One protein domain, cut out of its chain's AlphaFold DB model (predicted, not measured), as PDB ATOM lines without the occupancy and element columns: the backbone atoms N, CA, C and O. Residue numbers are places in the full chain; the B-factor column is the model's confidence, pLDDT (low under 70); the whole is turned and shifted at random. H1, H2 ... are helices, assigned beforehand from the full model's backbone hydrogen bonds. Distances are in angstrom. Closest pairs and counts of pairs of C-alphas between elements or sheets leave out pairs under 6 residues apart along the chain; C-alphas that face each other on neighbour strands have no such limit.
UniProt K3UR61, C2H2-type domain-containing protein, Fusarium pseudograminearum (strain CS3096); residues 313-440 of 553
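What this domain is: This is residues 313 to 440 of the 553 residues of the protein "C2H2-type domain-containing protein" of Fusarium pseudograminearum (strain CS3096) (UniProt K3UR61). A small head, H4 with its loops, sits far out along the longest axis from a loose body in which H3 and H5 run beside part of the long helix H6. The printed part, 128 residues with six named helices and no named strand, is all helix, though named elements hold 55 residues, under half. It is loose, with a radius of gyration of the C-alphas of 17.9 A and spans of 62 by 34 by 25 A.

How they stand to each other: H1, residues 313 to 316, and H2, residues 318 to 321, only just touch, only at the corner: 3 pairs of C-alphas within 8 A, closest Tyr 314 and Tyr 321, 5.3 A. H3, residues 335 to 345, only just touches H6, residues 407 to 425, with 3 such pairs, closest Val 335 and Trp 418, 5.8 A. H4, residues 363 to 371, touches no helix. H5, residues 389 to 396, forms a hairpin with H6, closest C-alphas Gln 391 and Ile 424, 6.2 A. O i to N i+4 pairs are within hydrogen-bond range throughout H3, H4 and H5, and in 13 of 15 in H6; H1 and H2 are too short.

Where its parts are: H1 begins at C-alpha 313 (69.497, 4.111, 5.984). H6, 27.5 A long, ends at C-alpha 425 (67.218, 12.496, 5.687).

The domain as a whole: The printed part has no cut. Residues 398 to 412 are among those under pLDDT 70.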
ATOM      1  N   PHE A 313      69.254   4.682   4.654       81.81
ATOM      2  CA  PHE A 313      69.497   4.111   5.984       81.81
ATOM      3  C   PHE A 313      70.445   2.901   5.965       81.81
ATOM      4  O   PHE A 313      71.305   2.777   6.826       81.81
ATOM      5  N   TYR A 314      70.349   2.025   4.956       81.06
ATOM      6  CA  TYR A 314      71.294   0.907   4.801       81.06
ATOM      7  C   TYR A 314      72.683   1.356   4.319       81.06
ATOM      8  O   TYR A 314      73.672   0.675   4.573       81.06
ATOM      9  N   LYS A 315      72.762   2.480   3.596       80.94
ATOM     10  CA  LYS A 315      74.028   3.083   3.157       80.94
ATOM     11  C   LYS A 315      74.758   3.811   4.273       80.94
ATOM     12  O   LYS A 315      75.982   3.781   4.275       80.94
ATOM     13  N   HIS A 316      73.993   4.445   5.150       77.69
ATOM     14  CA  HIS A 316      74.444   5.086   6.372       77.69
ATOM     15  C   HIS A 316      74.960   4.036   7.363       77.69
ATOM     16  O   HIS A 316      76.166   3.936   7.565       77.69
ATOM     17  N   ASP A 317      74.077   3.157   7.851       77.31
ATOM     18  CA  ASP A 317      74.384   2.193   8.914       77.31
ATOM     19  C   ASP A 317      74.116   0.730   8.474       77.31
ATOM     20  O   ASP A 317      73.138   0.085   8.891       77.31
ATOM     21  N   PRO A 318      74.990   0.122   7.641       74.38
ATOM     22  CA  PRO A 318      74.785  -1.246   7.154       74.38
ATOM     23  C   PRO A 318      74.748  -2.275   8.295       74.38
ATOM     24  O   PRO A 318      74.005  -3.254   8.222       74.38
ATOM     25  N   VAL A 319      75.492  -2.043   9.385       70.19
ATOM     26  CA  VAL A 319      75.551  -2.940  10.556       70.19
ATOM     27  C   VAL A 319      74.211  -3.019  11.290       70.19
ATOM     28  O   VAL A 319      73.847  -4.092  11.782       70.19
ATOM     29  N   LYS A 320      73.469  -1.909  11.339       70.00
ATOM     30  CA  LYS A 320      72.165  -1.788  12.003       70.00
ATOM     31  C   LYS A 320      71.047  -2.329  11.117       70.00
ATOM     32  O   LYS A 320      70.205  -3.109  11.563       70.00
ATOM     33  N   TYR A 321      71.096  -1.997   9.828       71.12
ATOM     34  CA  TYR A 321      70.046  -2.332   8.871       71.12
ATOM     35  C   TYR A 321      70.199  -3.688   8.167       71.12
ATOM     36  O   TYR A 321      69.259  -4.102   7.490       71.12
ATOM     37  N   LYS A 322      71.291  -4.439   8.387       67.25
ATOM     38  CA  LYS A 322      71.523  -5.804   7.848       67.25
ATOM     39  C   LYS A 322      70.388  -6.815   8.082       67.25
ATOM     40  O   LYS A 322      70.217  -7.735   7.289       67.25
ATOM     41  N   ASN A 323      69.605  -6.656   9.151       61.00
ATOM     42  CA  ASN A 323      68.472  -7.540   9.451       61.00
ATOM     43  C   ASN A 323      67.163  -7.069   8.783       61.00
ATOM     44  O   ASN A 323      66.200  -7.833   8.685       61.00
ATOM     45  N   SER A 324      67.105  -5.826   8.295       70.56
ATOM     46  CA  SER A 324      65.910  -5.270   7.662       70.56
ATOM     47  C   SER A 324      65.845  -5.653   6.185       70.56
ATOM     48  O   SER A 324      66.379  -4.982   5.300       70.56
ATOM     49  N   ARG A 325      65.140  -6.748   5.894       66.75
ATOM     50  CA  ARG A 325      65.001  -7.303   4.533       66.75
ATOM     51  C   ARG A 325      64.438  -6.339   3.486       66.75
ATOM     52  O   ARG A 325      64.657  -6.559   2.297       66.75
ATOM     53  N   SER A 326      63.699  -5.305   3.892       73.19
ATOM     54  CA  SER A 326      63.241  -4.257   2.975       73.19
ATOM     55  C   SER A 326      64.372  -3.304   2.580       73.19
ATOM     56  O   SER A 326      64.408  -2.889   1.426       73.19
ATOM     57  N   CYS A 327      65.312  -3.019   3.485       76.75
ATOM     58  CA  CYS A 327      66.454  -2.120   3.283       76.75
ATOM     59  C   CYS A 327      67.620  -2.810   2.551       76.75
ATOM     60  O   CYS A 327      68.231  -2.216   1.665       76.75
ATOM     61  N   VAL A 328      67.877  -4.082   2.887       72.19
ATOM     62  CA  VAL A 328      68.922  -4.953   2.294       72.19
ATOM     63  C   VAL A 328      68.508  -5.524   0.930       72.19
ATOM     64  O   VAL A 328      69.299  -6.186   0.260       72.19
ATOM     65  N   GLY A 329      67.262  -5.284   0.504       65.25
ATOM     66  CA  GLY A 329      66.713  -5.766  -0.762       65.25
ATOM     67  C   GLY A 329      67.558  -5.386  -1.992       65.25
ATOM     68  O   GLY A 329      68.457  -4.555  -1.902       65.25
ATOM     69  N   PRO A 330      67.262  -5.961  -3.175       67.50
ATOM     70  CA  PRO A 330      68.140  -5.952  -4.356       67.50
ATOM     71  C   PRO A 330      68.249  -4.592  -5.086       67.50
ATOM     72  O   PRO A 330      68.385  -4.565  -6.306       67.50
ATOM     73  N   GLY A 331      68.147  -3.475  -4.367       79.25
ATOM     74  CA  GLY A 331      68.164  -2.110  -4.877       79.25
ATOM     75  C   GLY A 331      66.884  -1.688  -5.608       79.25
ATOM     76  O   GLY A 331      65.996  -2.488  -5.930       79.25
ATOM     77  N   TRP A 332      66.790  -0.391  -5.894       81.81
ATOM     78  CA  TRP A 332      65.636   0.238  -6.537       81.81
ATOM     79  C   TRP A 332      66.002   0.859  -7.887       81.81
ATOM     80  O   TRP A 332      67.046   1.473  -8.049       81.81
ATOM     81  N   ARG A 333      65.094   0.752  -8.864       78.19
ATOM     82  CA  ARG A 333      65.284   1.287 -10.230       78.19
ATOM     83  C   ARG A 333      65.054   2.794 -10.376       78.19
ATOM     84  O   ARG A 333      65.126   3.292 -11.489       78.19
ATOM     85  N   SER A 334      64.627   3.472  -9.312       79.94
ATOM     86  CA  SER A 334      64.338   4.907  -9.333       79.94
ATOM     87  C   SER A 334      64.154   5.443  -7.919       79.94
ATOM     88  O   SER A 334      63.554   4.766  -7.076       79.94
ATOM     89  N   VAL A 335      64.568   6.691  -7.697       83.25
ATOM     90  CA  VAL A 335      64.400   7.439  -6.436       83.25
ATOM     91  C   VAL A 335      62.953   7.431  -5.936       83.25
ATOM     92  O   VAL A 335      62.719   7.340  -4.735       83.25
ATOM     93  N   HIS A 336      61.955   7.435  -6.829       81.62
ATOM     94  CA  HIS A 336      60.548   7.367  -6.416       81.62
ATOM     95  C   HIS A 336      60.222   6.095  -5.611       81.62
ATOM     96  O   HIS A 336      59.471   6.158  -4.638       81.62
ATOM     97  N   ARG A 337      60.822   4.954  -5.973       80.88
ATOM     98  CA  ARG A 337      60.641   3.688  -5.248       80.88
ATOM     99  C   ARG A 337      61.461   3.626  -3.959       80.88
ATOM    100  O   ARG A 337      61.033   2.962  -3.021       80.88
ATOM    101  N   VAL A 338      62.583   4.345  -3.897       83.94
ATOM    102  CA  VAL A 338      63.342   4.531  -2.651       83.94
ATOM    103  C   VAL A 338      62.510   5.355  -1.659       83.94
ATOM    104  O   VAL A 338      62.305   4.901  -0.540       83.94
ATOM    105  N   LYS A 339      61.915   6.480  -2.091       83.38
ATOM    106  CA  LYS A 339      60.970   7.272  -1.276       83.38
ATOM    107  C   LYS A 339      59.783   6.433  -0.777       83.38
ATOM    108  O   LYS A 339      59.457   6.489   0.402       83.38
ATOM    109  N   GLU A 340      59.175   5.608  -1.634       85.50
ATOM    110  CA  GLU A 340      58.092   4.690  -1.230       85.50
ATOM    111  C   GLU A 340      58.532   3.694  -0.139       85.50
ATOM    112  O   GLU A 340      57.806   3.488   0.831       85.50
ATOM    113  N   HIS A 341      59.713   3.081  -0.276       85.94
ATOM    114  CA  HIS A 341      60.267   2.191   0.751       85.94
ATOM    115  C   HIS A 341      60.509   2.939   2.066       85.94
ATOM    116  O   HIS A 341      60.090   2.467   3.122       85.94
ATOM    117  N   ILE A 342      61.123   4.118   1.991       85.25
ATOM    118  CA  ILE A 342      61.410   4.987   3.131       85.25
ATOM    119  C   ILE A 342      60.138   5.312   3.919       85.25
ATOM    120  O   ILE A 342      60.077   5.018   5.111       85.25
ATOM    121  N   PHE A 343      59.086   5.812   3.261       82.56
ATOM    122  CA  PHE A 343      57.820   6.147   3.929       82.56
ATOM    123  C   PHE A 343      57.117   4.935   4.561       82.56
ATOM    124  O   PHE A 343      56.288   5.102   5.450       82.56
ATOM    125  N   ARG A 344      57.435   3.711   4.117       82.12
ATOM    126  CA  ARG A 344      56.854   2.459   4.631       82.12
ATOM    127  C   ARG A 344      57.708   1.738   5.672       82.12
ATOM    128  O   ARG A 344      57.199   0.823   6.310       82.12
ATOM    129  N   SER A 345      59.000   2.043   5.772       77.81
ATOM    130  CA  SER A 345      59.963   1.276   6.584       77.81
ATOM    131  C   SER A 345      60.764   2.123   7.569       77.81
ATOM    132  O   SER A 345      61.329   1.562   8.497       77.81
ATOM    133  N   HIS A 346      60.805   3.444   7.376       81.88
ATOM    134  CA  HIS A 346      61.590   4.385   8.181       81.88
ATOM    135  C   HIS A 346      60.796   5.648   8.557       81.88
ATOM    136  O   HIS A 346      61.386   6.640   8.973       81.88
ATOM    137  N   LYS A 347      59.467   5.664   8.387       81.88
ATOM    138  CA  LYS A 347      58.632   6.759   8.895       81.88
ATOM    139  C   LYS A 347      58.494   6.624  10.414       81.88
ATOM    140  O   LYS A 347      58.151   5.547  10.897       81.88
ATOM    141  N   LEU A 348      58.745   7.712  11.140       80.75
ATOM    142  CA  LEU A 348      58.553   7.753  12.588       80.75
ATOM    143  C   LEU A 348      57.046   7.747  12.930       80.75
ATOM    144  O   LEU A 348      56.255   8.311  12.165       80.75
ATOM    145  N   PRO A 349      56.629   7.109  14.041       79.75
ATOM    146  CA  PRO A 349      55.244   7.139  14.506       79.75
ATOM    147  C   PRO A 349      54.708   8.570  14.648       79.75
ATOM    148  O   PRO A 349      55.380   9.444  15.185       79.75
ATOM    149  N   GLU A 350      53.481   8.810  14.179       78.00
ATOM    150  CA  GLU A 350      52.880  10.156  14.170       78.00
ATOM    151  C   GLU A 350      52.578  10.684  15.581       78.00
ATOM    152  O   GLU A 350      52.663  11.884  15.832       78.00
ATOM    153  N   HIS A 351      52.279   9.782  16.519       82.44
ATOM    154  CA  HIS A 351      52.051  10.105  17.922       82.44
ATOM    155  C   HIS A 351      53.155   9.463  18.766       82.44
ATOM    156  O   HIS A 351      53.037   8.314  19.185       82.44
ATOM    157  N   GLN A 352      54.245  10.188  19.011       85.94
ATOM    158  CA  GLN A 352      55.372   9.708  19.813       85.94
ATOM    159  C   GLN A 352      55.747  10.699  20.917       85.94
ATOM    160  O   GLN A 352      55.826  11.905  20.676       85.94
ATOM    161  N   CYS A 353      55.969  10.211  22.140       84.94
ATOM    162  CA  CYS A 353      56.317  11.091  23.257       84.94
ATOM    163  C   CYS A 353      57.772  11.592  23.137       84.94
ATOM    164  O   CYS A 353      58.683  10.769  23.061       84.94
ATOM    165  N   PRO A 354      58.041  12.911  23.218       79.88
ATOM    166  CA  PRO A 354      59.390  13.468  23.059       79.88
ATOM    167  C   PRO A 354      60.334  13.201  24.247       79.88
ATOM    168  O   PRO A 354      61.486  13.620  24.209       79.88
ATOM    169  N   ARG A 355      59.857  12.559  25.325       83.50
ATOM    170  CA  ARG A 355      60.669  12.205  26.505       83.50
ATOM    171  C   ARG A 355      61.122  10.746  26.486       83.50
ATOM    172  O   ARG A 355      62.312  10.490  26.622       83.50
ATOM    173  N   CYS A 356      60.182   9.811  26.346       83.81
ATOM    174  CA  CYS A 356      60.448   8.369  26.389       83.81
ATOM    175  C   CYS A 356      60.460   7.694  25.010       83.81
ATOM    176  O   CYS A 356      60.710   6.496  24.934       83.81
ATOM    177  N   PHE A 357      60.152   8.427  23.936       80.81
ATOM    178  CA  PHE A 357      60.054   7.915  22.565       80.81
ATOM    179  C   PHE A 357      59.088   6.731  22.379       80.81
ATOM    180  O   PHE A 357      59.153   6.015  21.382       80.81
ATOM    181  N   GLU A 358      58.140   6.559  23.299       82.12
ATOM    182  CA  GLU A 358      57.055   5.588  23.186       82.12
ATOM    183  C   GLU A 358      56.042   6.036  22.123       82.12
ATOM    184  O   GLU A 358      55.707   7.222  22.027       82.12
ATOM    185  N   SER A 359      55.585   5.090  21.302       85.12
ATOM    186  CA  SER A 359      54.652   5.316  20.196       85.12
ATOM    187  C   SER A 359      53.218   4.977  20.595       85.12
ATOM    188  O   SER A 359      52.958   3.877  21.080       85.12
ATOM    189  N   PHE A 360      52.283   5.872  20.300       85.25
ATOM    190  CA  PHE A 360      50.865   5.749  20.618       85.25
ATOM    191  C   PHE A 360      50.022   5.608  19.347       85.25
ATOM    192  O   PHE A 360      50.367   6.128  18.287       85.25
ATOM    193  N   GLU A 361      48.873   4.943  19.454       85.19
ATOM    194  CA  GLU A 361      47.932   4.803  18.331       85.19
ATOM    195  C   GLU A 361      47.105   6.072  18.077       85.19
ATOM    196  O   GLU A 361      46.560   6.247  16.991       85.19
ATOM    197  N   THR A 362      46.988   6.962  19.072       88.69
ATOM    198  CA  THR A 362      46.186   8.189  18.968       88.69
ATOM    199  C   THR A 362      46.845   9.380  19.658       88.69
ATOM    200  O   THR A 362      47.459   9.250  20.718       88.69
ATOM    201  N   ASP A 363      46.613  10.569  19.103       86.88
ATOM    202  CA  ASP A 363      46.990  11.857  19.701       86.88
ATOM    203  C   ASP A 363      46.408  12.055  21.116       86.88
ATOM    204  O   ASP A 363      47.030  12.663  21.987       86.88
ATOM    205  N   ARG A 364      45.230  11.471  21.388       87.31
ATOM    206  CA  ARG A 364      44.613  11.488  22.723       87.31
ATOM    207  C   ARG A 364      45.417  10.674  23.735       87.31
ATOM    208  O   ARG A 364      45.630  11.171  24.833       87.31
ATOM    209  N   ALA A 365      45.896   9.486  23.364       87.50
ATOM    210  CA  ALA A 365      46.731   8.660  24.238       87.50
ATOM    211  C   ALA A 365      48.097   9.315  24.512       87.50
ATOM    212  O   ALA A 365      48.556   9.320  25.651       87.50
ATOM    213  N   LEU A 366      48.706   9.960  23.510       89.38
ATOM    214  CA  LEU A 366      49.913  10.777  23.701       89.38
ATOM    215  C   LEU A 366      49.654  11.986  24.613       89.38
ATOM    216  O   LEU A 366      50.452  12.293  25.504       89.38
ATOM    217  N   SER A 367      48.532  12.677  24.413       86.19
ATOM    218  CA  SER A 367      48.117  13.801  25.254       86.19
ATOM    219  C   SER A 367      47.861  13.369  26.699       86.19
ATOM    220  O   SER A 367      48.213  14.089  27.626       86.19
ATOM    221  N   GLU A 368      47.278  12.193  26.912       89.94
ATOM    222  CA  GLU A 368      47.040  11.624  28.240       89.94
ATOM    223  C   GLU A 368      48.349  11.191  28.906       89.94
ATOM    224  O   GLU A 368      48.621  11.601  30.032       89.94
ATOM    225  N   HIS A 369      49.218  10.477  28.185       89.62
ATOM    226  CA  HIS A 369      50.553  10.100  28.651       89.62
ATOM    227  C   HIS A 369      51.381  11.330  29.064       89.62
ATOM    228  O   HIS A 369      51.932  11.367  30.164       89.62
ATOM    229  N   SER A 370      51.430  12.373  28.228       85.44
ATOM    230  CA  SER A 370      52.183  13.607  28.521       85.44
ATOM    231  C   SER A 370      51.608  14.433  29.677       85.44
ATOM    232  O   SER A 370      52.343  15.197  30.302       85.44
ATOM    233  N   ARG A 371      50.313  14.272  29.985       88.69
ATOM    234  CA  ARG A 371      49.615  14.928  31.107       88.69
ATOM    235  C   ARG A 371      49.487  14.036  32.343       88.69
ATOM    236  O   ARG A 371      48.921  14.478  33.342       88.69
ATOM    237  N   SER A 372      49.973  12.799  32.280       87.88
ATOM    238  CA  SER A 372      49.900  11.858  33.390       87.88
ATOM    239  C   SER A 372      50.756  12.337  34.568       87.88
ATOM    240  O   SER A 372      51.793  12.979  34.404       87.88
ATOM    241  N   HIS A 373      50.302  12.042  35.788       79.94
ATOM    242  CA  HIS A 373      50.982  12.480  37.012       79.94
ATOM    243  C   HIS A 373      52.368  11.825  37.184       79.94
ATOM    244  O   HIS A 373      53.254  12.379  37.835       79.94
ATOM    245  N   VAL A 374      52.568  10.642  36.593       84.25
ATOM    246  CA  VAL A 374      53.854   9.942  36.572       84.25
ATOM    247  C   VAL A 374      54.620  10.383  35.333       84.25
ATOM    248  O   VAL A 374      54.299   9.988  34.217       84.25
ATOM    249  N   GLN A 375      55.661  11.192  35.520       83.56
ATOM    250  CA  GLN A 375      56.491  11.611  34.398       83.56
ATOM    251  C   GLN A 375      57.214  10.412  33.772       83.56
ATOM    252  O   GLN A 375      57.920   9.674  34.461       83.56
ATOM    253  N   CYS A 376      57.106  10.262  32.455       87.31
ATOM    254  CA  CYS A 376      57.830   9.230  31.724       87.31
ATOM    255  C   CYS A 376      59.352   9.463  31.733       87.31
ATOM    256  O   CYS A 376      59.850  10.600  31.817       87.31
ATOM    257  N   GLN A 377      60.098   8.356  31.659       84.25
ATOM    258  CA  GLN A 377      61.555   8.357  31.714       84.25
ATOM    259  C   GLN A 377      62.134   9.094  30.503       84.25
ATOM    260  O   GLN A 377      61.752   8.830  29.365       84.25
ATOM    261  N   LEU A 378      63.041  10.039  30.756       82.56
ATOM    262  CA  LEU A 378      63.692  10.812  29.704       82.56
ATOM    263  C   LEU A 378      64.859  10.002  29.126       82.56
ATOM    264  O   LEU A 378      65.856   9.769  29.810       82.56
ATOM    265  N   LEU A 379      64.734   9.578  27.870       78.44
ATOM    266  CA  LEU A 379      65.740   8.804  27.144       78.44
ATOM    267  C   LEU A 379      66.722   9.732  26.414       78.44
ATOM    268  O   LEU A 379      66.693   9.875  25.193       78.44
ATOM    269  N   SER A 380      67.611  10.377  27.171       59.03
ATOM    270  CA  SER A 380      68.662  11.218  26.583       59.03
ATOM    271  C   SER A 380      69.660  10.362  25.796       59.03
ATOM    272  O   SER A 380      70.126   9.341  26.298       59.03
ATOM    273  N   GLY A 381      69.995  10.774  24.570       57.47
ATOM    274  CA  GLY A 381      70.969  10.088  23.709       57.47
ATOM    275  C   GLY A 381      70.391   9.062  22.726       57.47
ATOM    276  O   GLY A 381      71.135   8.550  21.892       57.47
ATOM    277  N   PHE A 382      69.082   8.791  22.745       56.47
ATOM    278  CA  PHE A 382      68.448   8.023  21.672       56.47
ATOM    279  C   PHE A 382      68.214   8.923  20.456       56.47
ATOM    280  O   PHE A 382      67.217   9.640  20.378       56.47
ATOM    281  N   ALA A 383      69.134   8.872  19.488       57.25
ATOM    282  CA  ALA A 383      68.889   9.396  18.150       57.25
ATOM    283  C   ALA A 383      67.712   8.618  17.540       57.25
ATOM    284  O   ALA A 383      67.836   7.440  17.195       57.25
ATOM    285  N   GLN A 384      66.543   9.261  17.486       60.41
ATOM    286  CA  GLN A 384      65.310   8.623  17.053       60.41
ATOM    287  C   GLN A 384      65.348   8.405  15.538       60.41
ATOM    288  O   GLN A 384      65.087   9.307  14.745       60.41
ATOM    289  N   GLU A 385      65.726   7.197  15.140       60.28
ATOM    290  CA  GLU A 385      66.136   6.941  13.770       60.28
ATOM    291  C   GLU A 385      64.948   6.688  12.838       60.28
ATOM    292  O   GLU A 385      64.237   5.685  12.927       60.28
ATOM    293  N   GLY A 386      64.745   7.630  11.927       71.19
ATOM    294  CA  GLY A 386      63.674   7.621  10.950       71.19
ATOM    295  C   GLY A 386      63.379   9.034  10.463       71.19
ATOM    296  O   GLY A 386      64.079   9.989  10.786       71.19
ATOM    297  N   ILE A 387      62.333   9.167   9.660       74.62
ATOM    298  CA  ILE A 387      61.954  10.422   9.021       74.62
ATOM    299  C   ILE A 387      60.925  11.162   9.862       74.62
ATOM    300  O   ILE A 387      59.815  10.668  10.077       74.62
ATOM    301  N   ASN A 388      61.285  12.377  10.279       73.62
ATOM    302  CA  ASN A 388      60.393  13.306  10.962       73.62
ATOM    303  C   ASN A 388      59.321  13.863  10.017       73.62
ATOM    304  O   ASN A 388      59.543  14.009   8.814       73.62
ATOM    305  N   ALA A 389      58.182  14.294  10.564       71.06
ATOM    306  CA  ALA A 389      57.082  14.873   9.783       71.06
ATOM    307  C   ALA A 389      57.475  16.136   8.973       71.06
ATOM    308  O   ALA A 389      56.814  16.485   7.993       71.06
ATOM    309  N   SER A 390      58.548  16.834   9.358       69.38
ATOM    310  CA  SER A 390      59.169  17.921   8.584       69.38
ATOM    311  C   SER A 390      59.918  17.393   7.352       69.38
ATOM    312  O   SER A 390      59.680  17.854   6.236       69.38
ATOM    313  N   GLN A 391      60.768  16.383   7.538       76.88
ATOM    314  CA  GLN A 391      61.521  15.713   6.477       76.88
ATOM    315  C   GLN A 391      60.585  14.975   5.503       76.88
ATOM    316  O   GLN A 391      60.790  15.040   4.293       76.88
ATOM    317  N   GLU A 392      59.503  14.355   5.989       76.69
ATOM    318  CA  GLU A 392      58.461  13.745   5.150       76.69
ATOM    319  C   GLU A 392      57.858  14.773   4.181       76.69
ATOM    320  O   GLU A 392      57.797  14.528   2.973       76.69
ATOM    321  N   LYS A 393      57.489  15.963   4.682       74.00
ATOM    322  CA  LYS A 393      56.976  17.066   3.853       74.00
ATOM    323  C   LYS A 393      57.991  17.498   2.795       74.00
ATOM    324  O   LYS A 393      57.607  17.642   1.636       74.00
ATOM    325  N   LEU A 394      59.269  17.644   3.156       75.12
ATOM    326  CA  LEU A 394      60.344  17.982   2.213       75.12
ATOM    327  C   LEU A 394      60.531  16.901   1.136       75.12
ATOM    328  O   LEU A 394      60.611  17.219  -0.049       75.12
ATOM    329  N   LEU A 395      60.503  15.616   1.503       76.88
ATOM    330  CA  LEU A 395      60.587  14.510   0.545       76.88
ATOM    331  C   LEU A 395      59.357  14.404  -0.371       76.88
ATOM    332  O   LEU A 395      59.491  13.904  -1.495       76.88
ATOM    333  N   HIS A 396      58.192  14.873   0.081       72.94
ATOM    334  CA  HIS A 396      56.964  14.973  -0.711       72.94
ATOM    335  C   HIS A 396      56.960  16.137  -1.714       72.94
ATOM    336  O   HIS A 396      56.226  16.061  -2.708       72.94
ATOM    337  N   VAL A 397      57.777  17.181  -1.519       72.88
ATOM    338  CA  VAL A 397      57.950  18.236  -2.527       72.88
ATOM    339  C   VAL A 397      58.532  17.608  -3.795       72.88
ATOM    340  O   VAL A 397      59.626  17.041  -3.809       72.88
ATOM    341  N   ARG A 398      57.784  17.692  -4.900       59.38
ATOM    342  CA  ARG A 398      58.298  17.301  -6.215       59.38
ATOM    343  C   ARG A 398      59.267  18.375  -6.696       59.38
ATOM    344  O   ARG A 398      58.845  19.506  -6.926       59.38
ATOM    345  N   ALA A 399      60.524  17.991  -6.919       59.34
ATOM    346  CA  ALA A 399      61.475  18.797  -7.679       59.34
ATOM    347  C   ALA A 399      60.842  19.253  -9.010       59.34
ATOM    348  O   ALA A 399      60.071  18.505  -9.631       59.34
ATOM    349  N   LYS A 400      61.137  20.490  -9.432       54.53
ATOM    350  CA  LYS A 400      60.567  21.071 -10.656       54.53
ATOM    351  C   LYS A 400      60.859  20.168 -11.858       54.53
ATOM    352  O   LYS A 400      61.930  19.584 -12.004       54.53
ATOM    353  N   LYS A 401      59.840  20.002 -12.701       49.41
ATOM    354  CA  LYS A 401      59.802  18.970 -13.739       49.41
ATOM    355  C   LYS A 401      60.576  19.428 -14.983       49.41
ATOM    356  O   LYS A 401      59.953  19.864 -15.948       49.41
ATOM    357  N   ASN A 402      61.901  19.301 -14.973       50.34
ATOM    358  CA  ASN A 402      62.728  19.478 -16.172       50.34
ATOM    359  C   ASN A 402      62.371  18.358 -17.175       50.34
ATOM    360  O   ASN A 402      62.605  17.182 -16.902       50.34
ATOM    361  N   ASN A 403      61.700  18.709 -18.282       48.22
ATOM    362  CA  ASN A 403      61.114  17.771 -19.266       48.22
ATOM    363  C   ASN A 403      61.869  17.730 -20.603       48.22
ATOM    364  O   ASN A 403      61.264  17.474 -21.640       48.22
ATOM    365  N   ALA A 404      63.165  18.003 -20.596       52.47
ATOM    366  CA  ALA A 404      64.001  17.918 -21.783       52.47
ATOM    367  C   ALA A 404      65.366  17.418 -21.326       52.47
ATOM    368  O   ALA A 404      66.206  18.221 -20.957       52.47
ATOM    369  N   ALA A 405      65.510  16.094 -21.248       55.25
ATOM    370  CA  ALA A 405      66.752  15.448 -20.855       55.25
ATOM    371  C   ALA A 405      66.941  14.143 -21.634       55.25
ATOM    372  O   ALA A 405      65.987  13.373 -21.813       55.25
ATOM    373  N   SER A 406      68.163  13.901 -22.101       56.06
ATOM    374  CA  SER A 406      68.547  12.669 -22.800       56.06
ATOM    375  C   SER A 406      68.552  11.446 -21.862       56.06
ATOM    376  O   SER A 406      68.416  11.569 -20.646       56.06
ATOM    377  N   HIS A 407      68.714  10.226 -22.397       56.88
ATOM    378  CA  HIS A 407      68.783   9.024 -21.546       56.88
ATOM    379  C   HIS A 407      69.995   9.035 -20.593       56.88
ATOM    380  O   HIS A 407      69.897   8.483 -19.502       56.88
ATOM    381  N   VAL A 408      71.114   9.649 -20.996       58.09
ATOM    382  CA  VAL A 408      72.337   9.760 -20.178       58.09
ATOM    383  C   VAL A 408      72.105  10.743 -19.031       58.09
ATOM    384  O   VAL A 408      72.156  10.362 -17.868       58.09
ATOM    385  N   GLU A 409      71.686  11.957 -19.377       61.09
ATOM    386  CA  GLU A 409      71.319  13.041 -18.458       61.09
ATOM    387  C   GLU A 409      70.222  12.625 -17.459       61.09
ATOM    388  O   GLU A 409      70.187  13.069 -16.315       61.09
ATOM    389  N   LYS A 410      69.331  11.702 -17.845       63.50
ATOM    390  CA  LYS A 410      68.334  11.135 -16.931       63.50
ATOM    391  C   LYS A 410      68.956  10.315 -15.787       63.50
ATOM    392  O   LYS A 410      68.356  10.273 -14.714       63.50
ATOM    393  N   VAL A 411      70.090   9.643 -16.001       66.19
ATOM    394  CA  VAL A 411      70.775   8.872 -14.946       66.19
ATOM    395  C   VAL A 411      71.354   9.833 -13.913       66.19
ATOM    396  O   VAL A 411      71.000   9.726 -12.742       66.19
ATOM    397  N   GLU A 412      72.108  10.833 -14.365       66.00
ATOM    398  CA  GLU A 412      72.672  11.911 -13.536       66.00
ATOM    399  C   GLU A 412      71.566  12.624 -12.733       66.00
ATOM    400  O   GLU A 412      71.616  12.693 -11.509       66.00
ATOM    401  N   VAL A 413      70.462  12.996 -13.389       76.69
ATOM    402  CA  VAL A 413      69.288  13.606 -12.737       76.69
ATOM    403  C   VAL A 413      68.589  12.673 -11.726       76.69
ATOM    404  O   VAL A 413      67.892  13.156 -10.829       76.69
ATOM    405  N   GLU A 414      68.707  11.345 -11.832       77.88
ATOM    406  CA  GLU A 414      68.225  10.423 -10.788       77.88
ATOM    407  C   GLU A 414      69.257  10.220  -9.656       77.88
ATOM    408  O   GLU A 414      68.836  10.048  -8.511       77.88
ATOM    409  N   GLU A 415      70.561  10.341  -9.913       81.12
ATOM    410  CA  GLU A 415      71.614  10.396  -8.878       81.12
ATOM    411  C   GLU A 415      71.527  11.669  -8.030       81.12
ATOM    412  O   GLU A 415      71.524  11.589  -6.797       81.12
ATOM    413  N   ASP A 416      71.349  12.829  -8.662       78.94
ATOM    414  CA  ASP A 416      71.151  14.112  -7.980       78.94
ATOM    415  C   ASP A 416      69.926  14.064  -7.066       78.94
ATOM    416  O   ASP A 416      70.000  14.396  -5.885       78.94
ATOM    417  N   ARG A 417      68.798  13.540  -7.562       82.69
ATOM    418  CA  ARG A 417      67.571  13.370  -6.761       82.69
ATOM    419  C   ARG A 417      67.735  12.384  -5.605       82.69
ATOM    420  O   ARG A 417      67.020  12.506  -4.607       82.69
ATOM    421  N   TRP A 418      68.608  11.383  -5.737       85.19
ATOM    422  CA  TRP A 418      68.947  10.495  -4.621       85.19
ATOM    423  C   TRP A 418      69.798  11.243  -3.589       85.19
ATOM    424  O   TRP A 418      69.546  11.126  -2.393       85.19
ATOM    425  N   SER A 419      70.740  12.062  -4.055       81.19
ATOM    426  CA  SER A 419      71.643  12.879  -3.237       81.19
ATOM    427  C   SER A 419      70.900  13.974  -2.460       81.19
ATOM    428  O   SER A 419      71.096  14.115  -1.255       81.19
ATOM    429  N   GLU A 420      69.977  14.694  -3.106       81.69
ATOM    430  CA  GLU A 420      69.033  15.623  -2.465       81.69
ATOM    431  C   GLU A 420      68.209  14.918  -1.379       81.69
ATOM    432  O   GLU A 420      68.066  15.419  -0.266       81.69
ATOM    433  N   MET A 421      67.679  13.730  -1.691       84.50
ATOM    434  CA  MET A 421      66.928  12.922  -0.734       84.50
ATOM    435  C   MET A 421      67.797  12.493   0.453       84.50
ATOM    436  O   MET A 421      67.308  12.558   1.574       84.50
ATOM    437  N   TYR A 422      69.056  12.098   0.237       83.44
ATOM    438  CA  TYR A 422      69.979  11.750   1.321       83.44
ATOM    439  C   TYR A 422      70.186  12.940   2.267       83.44
ATOM    440  O   TYR A 422      69.949  12.798   3.462       83.44
ATOM    441  N   LYS A 423      70.491  14.129   1.730       82.12
ATOM    442  CA  LYS A 423      70.691  15.372   2.507       82.12
ATOM    443  C   LYS A 423      69.455  15.816   3.302       82.12
ATOM    444  O   LYS A 423      69.587  16.463   4.331       82.12
ATOM    445  N   ILE A 424      68.246  15.481   2.845       82.69
ATOM    446  CA  ILE A 424      67.005  15.750   3.598       82.69
ATOM    447  C   ILE A 424      66.843  14.779   4.781       82.69
ATOM    448  O   ILE A 424      66.251  15.147   5.796       82.69
ATOM    449  N   ILE A 425      67.329  13.542   4.655       81.75
ATOM    450  CA  ILE A 425      67.218  12.496   5.687       81.75
ATOM    451  C   ILE A 425      68.320  12.660   6.739       81.75
ATOM    452  O   ILE A 425      68.029  12.604   7.930       81.75
ATOM    453  N   PHE A 426      69.544  12.921   6.283       82.25
ATOM    454  CA  PHE A 426      70.750  13.086   7.085       82.25
ATOM    455  C   PHE A 426      71.377  14.457   6.762       82.25
ATOM    456  O   PHE A 426      72.203  14.554   5.852       82.25
ATOM    457  N   PRO A 427      70.931  15.545   7.420       76.31
ATOM    458  CA  PRO A 427      71.417  16.897   7.132       76.31
ATOM    459  C   PRO A 427      72.806  17.188   7.721       76.31
ATOM    460  O   PRO A 427      73.514  18.040   7.188       76.31
ATOM    461  N   ASP A 428      73.190  16.485   8.790       70.00
ATOM    462  CA  ASP A 428      74.396  16.754   9.587       70.00
ATOM    463  C   ASP A 428      75.609  15.890   9.180       70.00
ATOM    464  O   ASP A 428      76.632  15.890   9.863       70.00
ATOM    465  N   GLU A 429      75.506  15.126   8.087       72.00
ATOM    466  CA  GLU A 429      76.450  14.057   7.738       72.00
ATOM    467  C   GLU A 429      76.963  14.139   6.294       72.00
ATOM    468  O   GLU A 429      76.295  14.636   5.383       72.00
ATOM    469  N   GLU A 430      78.162  13.597   6.066       64.88
ATOM    470  CA  GLU A 430      78.765  13.550   4.736       64.88
ATOM    471  C   GLU A 430      78.029  12.581   3.798       64.88
ATOM    472  O   GLU A 430      77.606  11.483   4.165       64.88
ATOM    473  N   GLN A 431      77.884  12.995   2.539       66.00
ATOM    474  CA  GLN A 431      77.195  12.209   1.523       66.00
ATOM    475  C   GLN A 431      78.010  10.944   1.174       66.00
ATOM    476  O   GLN A 431      79.195  11.055   0.855       66.00
ATOM    477  N   PRO A 432      77.401   9.741   1.149       69.00
ATOM    478  CA  PRO A 432      78.121   8.507   0.863       69.00
ATOM    479  C   PRO A 432      78.672   8.498  -0.564       69.00
ATOM    480  O   PRO A 432      78.008   8.933  -1.507       69.00
ATOM    481  N   SER A 433      79.848   7.890  -0.736       63.97
ATOM    482  CA  SER A 433      80.656   7.910  -1.969       63.97
ATOM    483  C   SER A 433      79.974   7.325  -3.218       63.97
ATOM    484  O   SER A 433      80.521   7.413  -4.312       63.97
ATOM    485  N   SER A 434      78.814   6.676  -3.075       72.38
ATOM    486  CA  SER A 434      77.988   6.241  -4.203       72.38
ATOM    487  C   SER A 434      76.521   6.023  -3.791       72.38
ATOM    488  O   SER A 434      76.277   5.292  -2.816       72.38
ATOM    489  N   PRO A 435      75.540   6.539  -4.566       76.38
ATOM    490  CA  PRO A 435      74.103   6.347  -4.325       76.38
ATOM    491  C   PRO A 435      73.625   4.908  -4.608       76.38
ATOM    492  O   PRO A 435      72.481   4.535  -4.318       76.38
ATOM    493  N   TYR A 436      74.494   4.075  -5.185       76.62
ATOM    494  CA  TYR A 436      74.146   2.767  -5.723       76.62
ATOM    495  C   TYR A 436      74.451   1.606  -4.784       76.62
ATOM    496  O   TYR A 436      75.402   1.618  -4.000       76.62
ATOM    497  N   TYR A 437      73.637   0.561  -4.890       66.31
ATOM    498  CA  TYR A 437      73.829  -0.692  -4.180       66.31
ATOM    499  C   TYR A 437      75.100  -1.382  -4.686       66.31
ATOM    500  O   TYR A 437      75.174  -1.782  -5.851       66.31
ATOM    501  N   ASN A 438      76.103  -1.536  -3.818       59.16
ATOM    502  CA  ASN A 438      77.326  -2.230  -4.197       59.16
ATOM    503  C   ASN A 438      77.066  -3.741  -4.204       59.16
ATOM    504  O   ASN A 438      77.015  -4.385  -3.157       59.16
ATOM    505  N   ARG A 439      76.913  -4.309  -5.405       50.38
ATOM    506  CA  ARG A 439      76.653  -5.743  -5.619       50.38
ATOM    507  C   ARG A 439      77.758  -6.649  -5.050       50.38
ATOM    508  O   ARG A 439      77.508  -7.835  -4.879       50.38
ATOM    509  N   ALA A 440      78.942  -6.111  -4.745       46.81
ATOM    510  CA  ALA A 440      80.050  -6.851  -4.145       46.81
ATOM    511  C   ALA A 440      79.958  -7.018  -2.612       46.81
ATOM    512  O   ALA A 440      80.712  -7.812  -2.066       46.81
TER     513      ALA A 440